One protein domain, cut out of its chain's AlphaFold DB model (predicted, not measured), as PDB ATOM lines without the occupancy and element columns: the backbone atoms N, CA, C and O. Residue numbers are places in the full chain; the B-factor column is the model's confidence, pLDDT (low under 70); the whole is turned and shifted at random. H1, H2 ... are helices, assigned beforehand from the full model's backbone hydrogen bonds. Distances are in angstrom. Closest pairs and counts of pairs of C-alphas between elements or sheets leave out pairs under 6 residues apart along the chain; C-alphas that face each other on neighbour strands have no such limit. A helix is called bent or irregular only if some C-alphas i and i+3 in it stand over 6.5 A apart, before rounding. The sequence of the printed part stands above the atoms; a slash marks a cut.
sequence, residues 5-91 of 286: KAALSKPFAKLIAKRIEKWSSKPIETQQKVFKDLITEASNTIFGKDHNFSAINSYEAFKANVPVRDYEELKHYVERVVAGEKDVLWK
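Overview. This is residues 5 to 91 of the 286 residues of the protein "Putative auxin-regulated protein" of Winogradskyella sp. PG-2 (UniProt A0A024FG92). Two long helices, H1 and H2, meet near their ends as an L; residues 5 to 21 of H1 stick out as a free arm, while the short H3 lies by the far end of H2 with H5 loosely beyond it, and H4, apart from H3 and H5, is near H2. The 87 printed residues hold five named helices, H1 to H5 in chain order, and no named strand: all helix. The whole is only just extended, close to loose, with a radius of gyration of the C-alphas of 18.3 A and spans of 51 by 32 by 22 A.

Along the chain. Find C-alpha 5 at (-25.286, 14.736, -31.532); from there H1, residues 5 to 24, runs 27.2 A, with a kink of 28 degrees near residue 12. Next come H2, residues 27 to 42, 22.3 A; H3, 46 to 50; H4, 59 to 65; and H5, 71 to 82, ending at C-alpha 82 (-20.670, -23.573, -15.327). H5 is irregular: C-alphas 73 and 76 are 7.4 A apart.

Arrangement. Look at Trp 23 and Thr 30, the closest C-alphas of H1 and H2, 6.1 A apart: these helices are close but not clearly touching, about perpendicular at 88 degrees. H2 and H4 are near each other, with 5 pairs of C-alphas within 10 A. H3 is close to but not clearly touching H5, closest at the C-alphas of Phe 47 and Tyr 77, 7.7 A. Every O i to N i+4 pair is within hydrogen-bond range in H2, H3 and H4, against 13 of 16 in H1 and 6 of 8 in H5.

Size, cuts and confidence. The farthest C-alphas, Ala 7 and Asp 50, are 52.3 A apart. The printed part has no cut, no link is long, and no printed residue is under 70 in pLDDT.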
ATOM      1  N   LYS A   5     -25.304  16.200 -31.371       81.81
ATOM      2  CA  LYS A   5     -25.286  14.736 -31.532       81.81
ATOM      3  C   LYS A   5     -25.656  14.337 -32.959       81.81
ATOM      4  O   LYS A   5     -24.934  13.559 -33.578       81.81
ATOM      5  N   ALA A   6     -26.728  14.908 -33.503       83.31
ATOM      6  CA  ALA A   6     -27.166  14.657 -34.870       83.31
ATOM      7  C   ALA A   6     -26.105  15.104 -35.892       83.31
ATOM      8  O   ALA A   6     -25.778  14.354 -36.812       83.31
ATOM      9  N   ALA A   7     -25.497  16.277 -35.702       85.81
ATOM     10  CA  ALA A   7     -24.458  16.800 -36.585       85.81
ATOM     11  C   ALA A   7     -23.185  15.937 -36.573       85.81
ATOM     12  O   ALA A   7     -22.654  15.617 -37.636       85.81
ATOM     13  N   LEU A   8     -22.729  15.503 -35.392       89.56
ATOM     14  CA  LEU A   8     -21.553  14.638 -35.241       89.56
ATOM     15  C   LEU A   8     -21.818  13.186 -35.666       89.56
ATOM     16  O   LEU A   8     -20.879  12.475 -36.033       89.56
ATOM     17  N   SER A   9     -23.079  12.742 -35.666       89.94
ATOM     18  CA  SER A   9     -23.430  11.374 -36.061       89.94
ATOM     19  C   SER A   9     -23.105  11.083 -37.529       89.94
ATOM     20  O   SER A   9     -22.616  10.002 -37.829       89.94
ATOM     21  N   LYS A  10     -23.275  12.056 -38.434       92.75
ATOM     22  CA  LYS A  10     -23.036  11.900 -39.882       92.75
ATOM     23  C   LYS A  10     -21.568  11.644 -40.262       92.75
ATOM     24  O   LYS A  10     -21.300  10.654 -40.947       92.75
ATOM     25  N   PRO A  11     -20.579  12.463 -39.847       95.06
ATOM     26  CA  PRO A  11     -19.177  12.173 -40.143       95.06
ATOM     27  C   PRO A  11     -18.711  10.876 -39.470       95.06
ATOM     28  O   PRO A  11     -17.948  10.114 -40.069       95.06
ATOM     29  N   PHE A  12     -19.204  10.580 -38.262       95.44
ATOM     30  CA  PHE A  12     -18.897   9.325 -37.584       95.44
ATOM     31  C   PHE A  12     -19.488   8.112 -38.316       95.44
ATOM     32  O   PHE A  12     -18.794   7.115 -38.513       95.44
ATOM     33  N   ALA A  13     -20.724   8.220 -38.799       95.94
ATOM     34  CA  ALA A  13     -21.382   7.224 -39.633       95.94
ATOM     35  C   ALA A  13     -20.573   6.931 -40.904       95.94
ATOM     36  O   ALA A  13     -20.264   5.773 -41.179       95.94
ATOM     37  N   LYS A  14     -20.101   7.970 -41.605       96.75
ATOM     38  CA  LYS A  14     -19.244   7.823 -42.793       96.75
ATOM     39  C   LYS A  14     -17.911   7.136 -42.492       96.75
ATOM     40  O   LYS A  14     -17.442   6.309 -43.276       96.75
ATOM     41  N   LEU A  15     -17.287   7.452 -41.356       97.62
ATOM     42  CA  LEU A  15     -16.067   6.780 -40.900       97.62
ATOM     43  C   LEU A  15     -16.316   5.285 -40.653       97.62
ATOM     44  O   LEU A  15     -15.523   4.446 -41.083       97.62
ATOM     45  N   ILE A  16     -17.399   4.951 -39.950       97.06
ATOM     46  CA  ILE A  16     -17.747   3.568 -39.610       97.06
ATOM     47  C   ILE A  16     -18.133   2.777 -40.860       97.06
ATOM     48  O   ILE A  16     -17.639   1.664 -41.021       97.06
ATOM     49  N   ALA A  17     -18.885   3.373 -41.787       96.88
ATOM     50  CA  ALA A  17     -19.198   2.779 -43.081       96.88
ATOM     51  C   ALA A  17     -17.928   2.407 -43.860       96.88
ATOM     52  O   ALA A  17     -17.772   1.265 -44.279       96.88
ATOM     53  N   LYS A  18     -16.955   3.326 -43.956       97.38
ATOM     54  CA  LYS A  18     -15.654   3.047 -44.591       97.38
ATOM     55  C   LYS A  18     -14.872   1.932 -43.894       97.38
ATOM     56  O   LYS A  18     -14.214   1.136 -44.558       97.38
ATOM     57  N   ARG A  19     -14.904   1.879 -42.557       96.88
ATOM     58  CA  ARG A  19     -14.243   0.808 -41.793       96.88
ATOM     59  C   ARG A  19     -14.885  -0.545 -42.062       96.88
ATOM     60  O   ARG A  19     -14.145  -1.514 -42.177       96.88
ATOM     61  N   ILE A  20     -16.215  -0.589 -42.148       96.31
ATOM     62  CA  ILE A  20     -16.965  -1.803 -42.470       96.31
ATOM     63  C   ILE A  20     -16.633  -2.269 -43.877       96.31
ATOM     64  O   ILE A  20     -16.141  -3.380 -44.032       96.31
ATOM     65  N   GLU A  21     -16.753  -1.374 -44.855       96.38
ATOM     66  CA  GLU A  21     -16.445  -1.668 -46.254       96.38
ATOM     67  C   GLU A  21     -15.026  -2.222 -46.432       96.38
ATOM     68  O   GLU A  21     -14.811  -3.173 -47.177       96.38
ATOM     69  N   LYS A  22     -14.045  -1.688 -45.692       97.12
ATOM     70  CA  LYS A  22     -12.652  -2.149 -45.766       97.12
ATOM     71  C   LYS A  22     -12.484  -3.637 -45.438       97.12
ATOM     72  O   LYS A  22     -11.673  -4.286 -46.090       97.12
ATOM     73  N   TRP A  23     -13.165  -4.158 -44.415       95.88
ATOM     74  CA  TRP A  23     -13.051  -5.580 -44.065       95.88
ATOM     75  C   TRP A  23     -14.074  -6.433 -44.818       95.88
ATOM     76  O   TRP A  23     -13.748  -7.533 -45.253       95.88
ATOM     77  N   SER A  24     -15.286  -5.924 -45.056       95.69
ATOM     78  CA  SER A  24     -16.340  -6.688 -45.730       95.69
ATOM     79  C   SER A  24     -16.066  -6.900 -47.219       95.69
ATOM     80  O   SER A  24     -16.486  -7.912 -47.763       95.69
ATOM     81  N   SER A  25     -15.328  -5.992 -47.873       97.38
ATOM     82  CA  SER A  25     -14.875  -6.157 -49.267       97.38
ATOM     83  C   SER A  25     -13.791  -7.228 -49.438       97.38
ATOM     84  O   SER A  25     -13.478  -7.612 -50.562       97.38
ATOM     85  N   LYS A  26     -13.226  -7.738 -48.335       98.00
ATOM     86  CA  LYS A  26     -12.199  -8.788 -48.319       98.00
ATOM     87  C   LYS A  26     -12.602  -9.928 -47.377       98.00
ATOM     88  O   LYS A  26     -11.947 -10.148 -46.353       98.00
ATOM     89  N   PRO A  27     -13.701 -10.643 -47.678       96.88
ATOM     90  CA  PRO A  27     -14.308 -11.577 -46.736       96.88
ATOM     91  C   PRO A  27     -13.389 -12.756 -46.397       96.88
ATOM     92  O   PRO A  27     -13.273 -13.107 -45.227       96.88
ATOM     93  N   ILE A  28     -12.684 -13.318 -47.388       97.44
ATOM     94  CA  ILE A  28     -11.784 -14.466 -47.188       97.44
ATOM     95  C   ILE A  28     -10.607 -14.079 -46.283       97.44
ATOM     96  O   ILE A  28     -10.393 -14.722 -45.259       97.44
ATOM     97  N   GLU A  29      -9.892 -12.994 -46.604       97.75
ATOM     98  CA  GLU A  29      -8.776 -12.496 -45.781       97.75
ATOM     99  C   GLU A  29      -9.231 -12.171 -44.348       97.75
ATOM    100  O   GLU A  29      -8.549 -12.489 -43.372       97.75
ATOM    101  N   THR A  30     -10.411 -11.559 -44.211       97.81
ATOM    102  CA  THR A  30     -10.979 -11.207 -42.905       97.81
ATOM    103  C   THR A  30     -11.300 -12.453 -42.081       97.81
ATOM    104  O   THR A  30     -10.927 -12.511 -40.910       97.81
ATOM    105  N   GLN A  31     -11.939 -13.462 -42.677       97.12
ATOM    106  CA  GLN A  31     -12.250 -14.723 -41.997       97.12
ATOM    107  C   GLN A  31     -10.987 -15.503 -41.631       97.12
ATOM    108  O   GLN A  31     -10.891 -15.999 -40.515       97.12
ATOM    109  N   GLN A  32      -9.983 -15.547 -42.511       97.19
ATOM    110  CA  GLN A  32      -8.694 -16.181 -42.214       97.19
ATOM    111  C   GLN A  32      -7.987 -15.521 -41.028       97.19
ATOM    112  O   GLN A  32      -7.430 -16.215 -40.177       97.19
ATOM    113  N   LYS A  33      -8.039 -14.186 -40.937       97.12
ATOM    114  CA  LYS A  33      -7.490 -13.460 -39.789       97.12
ATOM    115  C   LYS A  33      -8.219 -13.823 -38.495       97.12
ATOM    116  O   LYS A  33      -7.564 -14.183 -37.524       97.12
ATOM    117  N   VAL A  34      -9.553 -13.767 -38.497       96.56
ATOM    118  CA  VAL A  34     -10.368 -14.140 -37.328       96.56
ATOM    119  C   VAL A  34     -10.088 -15.584 -36.912       96.56
ATOM    120  O   VAL A  34      -9.851 -15.839 -35.739       96.56
ATOM    121  N   PHE A  35     -10.049 -16.513 -37.868       97.69
ATOM    122  CA  PHE A  35      -9.716 -17.914 -37.629       97.69
ATOM    123  C   PHE A  35      -8.354 -18.067 -36.944       97.69
ATOM    124  O   PHE A  35      -8.272 -18.678 -35.881       97.69
ATOM    125  N   LYS A  36      -7.297 -17.460 -37.497       97.31
ATOM    126  CA  LYS A  36      -5.950 -17.531 -36.918       97.31
ATOM    127  C   LYS A  36      -5.912 -16.968 -35.497       97.31
ATOM    128  O   LYS A  36      -5.313 -17.590 -34.620       97.31
ATOM    129  N   ASP A  37      -6.557 -15.825 -35.275       96.81
ATOM    130  CA  ASP A  37      -6.622 -15.179 -33.963       96.81
ATOM    131  C   ASP A  37      -7.330 -16.096 -32.944       96.81
ATOM    132  O   ASP A  37      -6.808 -16.317 -31.853       96.81
ATOM    133  N   LEU A  38      -8.468 -16.700 -33.313       97.12
ATOM    134  CA  LEU A  38      -9.231 -17.606 -32.445       97.12
ATOM    135  C   LEU A  38      -8.463 -18.888 -32.096       97.12
ATOM    136  O   LEU A  38      -8.419 -19.261 -30.925       97.12
ATOM    137  N   ILE A  39      -7.848 -19.550 -33.082       98.00
ATOM    138  CA  ILE A  39      -7.078 -20.786 -32.860       98.00
ATOM    139  C   ILE A  39      -5.852 -20.519 -31.988       98.00
ATOM    140  O   ILE A  39      -5.588 -21.272 -31.052       98.00
ATOM    141  N   THR A  40      -5.135 -19.425 -32.258       96.88
ATOM    142  CA  THR A  40      -3.944 -19.049 -31.484       96.88
ATOM    143  C   THR A  40      -4.311 -18.746 -30.035       96.88
ATOM    144  O   THR A  40      -3.653 -19.219 -29.115       96.88
ATOM    145  N   GLU A  41      -5.373 -17.973 -29.810       97.38
ATOM    146  CA  GLU A  41      -5.777 -17.569 -28.464       97.38
ATOM    147  C   GLU A  41      -6.327 -18.741 -27.636       97.38
ATOM    148  O   GLU A  41      -6.079 -18.835 -26.435       97.38
ATOM    149  N   ALA A  42      -7.056 -19.658 -28.276       97.81
ATOM    150  CA  ALA A  42      -7.628 -20.822 -27.611       97.81
ATOM    151  C   ALA A  42      -6.643 -21.993 -27.458       97.81
ATOM    152  O   ALA A  42      -7.003 -22.992 -26.847       97.81
ATOM    153  N   SER A  43      -5.407 -21.908 -27.963       97.81
ATOM    154  CA  SER A  43      -4.502 -23.067 -28.037       97.81
ATOM    155  C   SER A  43      -4.181 -23.707 -26.682       97.81
ATOM    156  O   SER A  43      -3.898 -24.899 -26.606       97.81
ATOM    157  N   ASN A  44      -4.211 -22.910 -25.612       98.06
ATOM    158  CA  ASN A  44      -3.882 -23.351 -24.257       98.06
ATOM    159  C   ASN A  44      -5.102 -23.767 -23.429       98.06
ATOM    160  O   ASN A  44      -4.922 -24.237 -22.300       98.06
ATOM    161  N   THR A  45      -6.316 -23.607 -23.964       98.69
ATOM    162  CA  THR A  45      -7.531 -24.069 -23.290       98.69
ATOM    163  C   THR A  45      -7.600 -25.591 -23.320       98.69
ATOM    164  O   THR A  45      -6.915 -26.248 -24.104       98.69
ATOM    165  N   ILE A  46      -8.428 -26.176 -22.462       98.69
ATOM    166  CA  ILE A  46      -8.675 -27.617 -22.466       98.69
ATOM    167  C   ILE A  46      -9.227 -28.044 -23.829       98.69
ATOM    168  O   ILE A  46      -8.673 -28.949 -24.442       98.69
ATOM    169  N   PHE A  47     -10.231 -27.334 -24.353       98.44
ATOM    170  CA  PHE A  47     -10.765 -27.611 -25.685       98.44
ATOM    171  C   PHE A  47      -9.675 -27.503 -26.760       98.44
ATOM    172  O   PHE A  47      -9.583 -28.366 -27.627       98.44
ATOM    173  N   GLY A  48      -8.813 -26.484 -26.690       98.31
ATOM    174  CA  GLY A  48      -7.707 -26.316 -27.630       98.31
ATOM    175  C   GLY A  48      -6.691 -27.459 -27.577       98.31
ATOM    176  O   GLY A  48      -6.240 -27.919 -28.623       98.31
ATOM    177  N   LYS A  49      -6.367 -27.964 -26.382       98.56
ATOM    178  CA  LYS A  49      -5.463 -29.111 -26.193       98.56
ATOM    179  C   LYS A  49      -6.077 -30.413 -26.693       98.56
ATOM    180  O   LYS A  49      -5.420 -31.130 -27.442       98.56
ATOM    181  N   ASP A  50      -7.337 -30.671 -26.351       98.31
ATOM    182  CA  ASP A  50      -8.066 -31.881 -26.754       98.31
ATOM    183  C   ASP A  50      -8.200 -31.997 -28.283       98.31
ATOM    184  O   ASP A  50      -8.301 -33.098 -28.819       98.31
ATOM    185  N   HIS A  51      -8.151 -30.863 -28.991       98.25
ATOM    186  CA  HIS A  51      -8.243 -30.783 -30.452       98.25
ATOM    187  C   HIS A  51      -6.942 -30.306 -31.116       98.25
ATOM    188  O   HIS A  51      -6.954 -29.877 -32.270       98.25
ATOM    189  N   ASN A  52      -5.821 -30.354 -30.392       97.38
ATOM    190  CA  ASN A  52      -4.480 -30.078 -30.906       97.38
ATOM    191  C   ASN A  52      -4.335 -28.738 -31.665       97.38
ATOM    192  O   ASN A  52      -3.707 -28.660 -32.723       97.38
ATOM    193  N   PHE A  53      -4.903 -27.657 -31.121       98.31
ATOM    194  CA  PHE A  53      -4.909 -26.327 -31.748       98.31
ATOM    195  C   PHE A  53      -3.509 -25.794 -32.070       98.31
ATOM    196  O   PHE A  53      -3.344 -25.065 -33.044       98.31
ATOM    197  N   SER A  54      -2.486 -26.188 -31.308       96.56
ATOM    198  CA  SER A  54      -1.088 -25.810 -31.554       96.56
ATOM    199  C   SER A  54      -0.523 -26.329 -32.884       96.56
ATOM    200  O   SER A  54       0.440 -25.757 -33.389       96.56
ATOM    201  N   ALA A  55      -1.110 -27.381 -33.465       95.62
ATOM    202  CA  ALA A  55      -0.711 -27.942 -34.758       95.62
ATOM    203  C   ALA A  55      -1.615 -27.492 -35.924       95.62
ATOM    204  O   ALA A  55      -1.359 -27.841 -37.081       95.62
ATOM    205  N   ILE A  56      -2.665 -26.710 -35.653       97.06
ATOM    206  CA  ILE A  56      -3.604 -26.237 -36.673       97.06
ATOM    207  C   ILE A  56      -3.007 -25.029 -37.402       97.06
ATOM    208  O   ILE A  56      -3.044 -23.900 -36.919       97.06
ATOM    209  N   ASN A  57      -2.502 -25.271 -38.614       93.56
ATOM    210  CA  ASN A  57      -1.923 -24.240 -39.486       93.56
ATOM    211  C   ASN A  57      -2.766 -23.941 -40.740       93.56
ATOM    212  O   ASN A  57      -2.404 -23.080 -41.540       93.56
ATOM    213  N   SER A  58      -3.884 -24.646 -40.928       94.75
ATOM    214  CA  SER A  58      -4.797 -24.470 -42.059       94.75
ATOM    215  C   SER A  58      -6.239 -24.793 -41.669       94.75
ATOM    216  O   SER A  58      -6.499 -25.419 -40.637       94.75
ATOM    217  N   TYR A  59      -7.186 -24.378 -42.512       94.81
ATOM    218  CA  TYR A  59      -8.598 -24.707 -42.325       94.81
ATOM    219  C   TYR A  59      -8.847 -26.220 -42.439       94.81
ATOM    220  O   TYR A  59      -9.638 -26.781 -41.687       94.81
ATOM    221  N   GLU A  60      -8.126 -26.900 -43.327       96.50
ATOM    222  CA  GLU A  60      -8.207 -28.347 -43.523       96.50
ATOM    223  C   GLU A  60      -7.745 -29.093 -42.267       96.50
ATOM    224  O   GLU A  60      -8.421 -30.019 -41.818       96.50
ATOM    225  N   ALA A  61      -6.642 -28.645 -41.652       96.62
ATOM    226  CA  ALA A  61      -6.168 -29.190 -40.384       96.62
ATOM    227  C   ALA A  61      -7.191 -28.963 -39.263       96.62
ATOM    228  O   ALA A  61      -7.450 -29.873 -38.477       96.62
ATOM    229  N   PHE A  62      -7.822 -27.786 -39.211       97.69
ATOM    230  CA  PHE A  62      -8.888 -27.518 -38.246       97.69
ATOM    231  C   PHE A  62     -10.077 -28.451 -38.427       97.69
ATOM    232  O   PHE A  62     -10.491 -29.095 -37.471       97.69
ATOM    233  N   LYS A  63     -10.584 -28.583 -39.655       96.75
ATOM    234  CA  LYS A  63     -11.729 -29.445 -39.961       96.75
ATOM    235  C   LYS A  63     -11.461 -30.915 -39.620       96.75
ATOM    236  O   LYS A  63     -12.379 -31.614 -39.209       96.75
ATOM    237  N   ALA A  64     -10.223 -31.380 -39.790       96.75
ATOM    238  CA  ALA A  64      -9.828 -32.740 -39.432       96.75
ATOM    239  C   ALA A  64      -9.767 -32.967 -37.911       96.75
ATOM    240  O   ALA A  64     -10.060 -34.068 -37.455       96.75
ATOM    241  N   ASN A  65      -9.396 -31.942 -37.133       96.94
ATOM    242  CA  ASN A  65      -9.259 -32.052 -35.678       96.94
ATOM    243  C   ASN A  65     -10.538 -31.682 -34.917       96.94
ATOM    244  O   ASN A  65     -10.741 -32.187 -33.821       96.94
ATOM    245  N   VAL A  66     -11.396 -30.816 -35.462       97.50
ATOM    246  CA  VAL A  66     -12.568 -30.253 -34.775       97.50
ATOM    247  C   VAL A  66     -13.849 -30.637 -35.521       97.50
ATOM    248  O   VAL A  66     -14.213 -29.968 -36.492       97.50
ATOM    249  N   PRO A  67     -14.557 -31.699 -35.093       96.00
ATOM    250  CA  PRO A  67     -15.818 -32.083 -35.714       96.00
ATOM    251  C   PRO A  67     -16.920 -31.061 -35.406       96.00
ATOM    252  O   PRO A  67     -16.901 -30.379 -34.376       96.00
ATOM    253  N   VAL A  68     -17.902 -30.976 -36.305       96.69
ATOM    254  CA  VAL A  68     -19.144 -30.230 -36.062       96.69
ATOM    255  C   VAL A  68     -19.901 -30.915 -34.932       96.69
ATOM    256  O   VAL A  68     -20.016 -32.138 -34.947       96.69
ATOM    257  N   ARG A  69     -20.393 -30.127 -33.972       94.06
ATOM    258  CA  ARG A  69     -21.067 -30.628 -32.774       94.06
ATOM    259  C   ARG A  69     -22.340 -29.870 -32.465       94.06
ATOM    260  O   ARG A  69     -22.428 -28.668 -32.734       94.06
ATOM    261  N   ASP A  70     -23.278 -30.560 -31.837       93.88
ATOM    262  CA  ASP A  70     -24.395 -29.926 -31.152       93.88
ATOM    263  C   ASP A  70     -24.052 -29.542 -29.695       93.88
ATOM    264  O   ASP A  70     -22.912 -29.642 -29.228       93.88
ATOM    265  N   TYR A  71     -25.049 -29.028 -28.970       92.25
ATOM    266  CA  TYR A  71     -24.873 -28.626 -27.574       92.25
ATOM    267  C   TYR A  71     -24.646 -29.819 -26.636       92.25
ATOM    268  O   TYR A  71     -23.887 -29.686 -25.679       92.25
ATOM    269  N   GLU A  72     -25.294 -30.960 -26.878       91.56
ATOM    270  CA  GLU A  72     -25.178 -32.132 -26.007       91.56
ATOM    271  C   GLU A  72     -23.770 -32.730 -26.102       91.56
ATOM    272  O   GLU A  72     -23.173 -33.081 -25.085       91.56
ATOM    273  N   GLU A  73     -23.175 -32.731 -27.294       94.75
ATOM    274  CA  GLU A  73     -21.785 -33.149 -27.493       94.75
ATOM    275  C   GLU A  73     -20.775 -32.201 -26.814       94.75
ATOM    276  O   GLU A  73     -19.718 -32.635 -26.350       94.75
ATOM    277  N   LEU A  74     -21.094 -30.906 -26.701       95.19
ATOM    278  CA  LEU A  74     -20.271 -29.911 -25.994       95.19
ATOM    279  C   LEU A  74     -20.570 -29.813 -24.493       95.19
ATOM    280  O   LEU A  74     -19.837 -29.137 -23.761       95.19
ATOM    281  N   LYS A  75     -21.622 -30.481 -24.015       94.19
ATOM    282  CA  LYS A  75     -22.179 -30.299 -22.671       94.19
ATOM    283  C   LYS A  75     -21.159 -30.513 -21.564       94.19
ATOM    284  O   LYS A  75     -21.088 -29.697 -20.656       94.19
ATOM    285  N   HIS A  76     -20.312 -31.531 -21.678       96.06
ATOM    286  CA  HIS A  76     -19.279 -31.825 -20.684       96.06
ATOM    287  C   HIS A  76     -18.265 -30.675 -20.506       96.06
ATOM    288  O   HIS A  76     -17.827 -30.399 -19.389       96.06
ATOM    289  N   TYR A  77     -17.917 -29.948 -21.574       97.75
ATOM    290  CA  TYR A  77     -17.111 -28.731 -21.452       97.75
ATOM    291  C   TYR A  77     -17.917 -27.589 -20.839       97.75
ATOM    292  O   TYR A  77     -17.412 -26.872 -19.977       97.75
ATOM    293  N   VAL A  78     -19.168 -27.410 -21.268       95.44
ATOM    294  CA  VAL A  78     -20.041 -26.348 -20.751       95.44
ATOM    295  C   VAL A  78     -20.277 -26.512 -19.249       95.44
ATOM    296  O   VAL A  78     -20.168 -25.535 -18.515       95.44
ATOM    297  N   GLU A  79     -20.523 -27.728 -18.766       94.75
ATOM    298  CA  GLU A  79     -20.722 -28.035 -17.344       94.75
ATOM    299  C   GLU A  79     -19.496 -27.676 -16.500       94.75
ATOM    300  O   GLU A  79     -19.642 -27.087 -15.431       94.75
ATOM    301  N   ARG A  80     -18.284 -27.918 -17.011       97.31
ATOM    302  CA  ARG A  80     -17.036 -27.473 -16.369       97.31
ATOM    303  C   ARG A  80     -16.947 -25.951 -16.279       97.31
ATOM    304  O   ARG A  80     -16.606 -25.407 -15.229       97.31
ATOM    305  N   VAL A  81     -17.315 -25.246 -17.350       96.38
ATOM    306  CA  VAL A  81     -17.365 -23.773 -17.347       96.38
ATOM    307  C   VAL A  81     -18.411 -23.270 -16.344       96.38
ATOM    308  O   VAL A  81     -18.133 -22.337 -15.592       96.38
ATOM    309  N   VAL A  82     -19.592 -23.897 -16.282       93.88
ATOM    310  CA  VAL A  82     -20.670 -23.573 -15.327       93.88
ATOM    311  C   VAL A  82     -20.251 -23.849 -13.881       93.88
ATOM    312  O   VAL A  82     -20.581 -23.062 -12.994       93.88
ATOM    313  N   ALA A  83     -19.461 -24.895 -13.636       94.88
ATOM    314  CA  ALA A  83     -18.832 -25.173 -12.343       94.88
ATOM    315  C   ALA A  83     -17.735 -24.152 -11.968       94.88
ATOM    316  O   ALA A  83     -17.176 -24.200 -10.874       94.88
ATOM    317  N   GLY A  84     -17.430 -23.200 -12.856       94.44
ATOM    318  CA  GLY A  84     -16.466 -22.137 -12.615       94.44
ATOM    319  C   GLY A  84     -15.022 -22.536 -12.912       94.44
ATOM    320  O   GLY A  84     -14.110 -21.860 -12.427       94.44
ATOM    321  N   GLU A  85     -14.789 -23.585 -13.700       97.06
ATOM    322  CA  GLU A  85     -13.460 -23.903 -14.220       97.06
ATOM    323  C   GLU A  85     -13.032 -22.868 -15.277       97.06
ATOM    324  O   GLU A  85     -13.846 -22.354 -16.049       97.06
ATOM    325  N   LYS A  86     -11.745 -22.504 -15.275       97.19
ATOM    326  CA  LYS A  86     -11.166 -21.530 -16.214       97.19
ATOM    327  C   LYS A  86     -10.542 -22.251 -17.401       97.19
ATOM    328  O   LYS A  86     -10.160 -23.407 -17.279       97.19
ATOM    329  N   ASP A  87     -10.388 -21.540 -18.516       98.19
ATOM    330  CA  ASP A  87      -9.599 -22.008 -19.662       98.19
ATOM    331  C   ASP A  87     -10.129 -23.325 -20.267       98.19
ATOM    332  O   ASP A  87      -9.360 -24.140 -20.767       98.19
ATOM    333  N   VAL A  88     -11.451 -23.544 -20.231       98.38
ATOM    334  CA  VAL A  88     -12.082 -24.760 -20.777       98.38
ATOM    335  C   VAL A  88     -12.378 -24.605 -22.271       98.38
ATOM    336  O   VAL A  88     -11.648 -25.142 -23.096       98.38
ATOM    337  N   LEU A  89     -13.434 -23.861 -22.628       97.44
ATOM    338  CA  LEU A  89     -13.824 -23.577 -24.021       97.44
ATOM    339  C   LEU A  89     -13.120 -22.337 -24.584       97.44
ATOM    340  O   LEU A  89     -12.850 -22.244 -25.777       97.44
ATOM    341  N   TRP A  90     -12.826 -21.373 -23.715       97.88
ATOM    342  CA  TRP A  90     -12.149 -20.123 -24.035       97.88
ATOM    343  C   TRP A  90     -11.269 -19.721 -22.854       97.88
ATOM    344  O   TRP A  90     -11.497 -20.186 -21.735       97.88
ATOM    345  N   LYS A  91     -10.272 -18.866 -23.093       96.69
ATOM    346  CA  LYS A  91      -9.384 -18.384 -22.031       96.69
ATOM    347  C   LYS A  91     -10.156 -17.674 -20.914       96.69
ATOM    348  O   LYS A  91     -11.114 -16.936 -21.156       96.69
TER     349      LYS A  91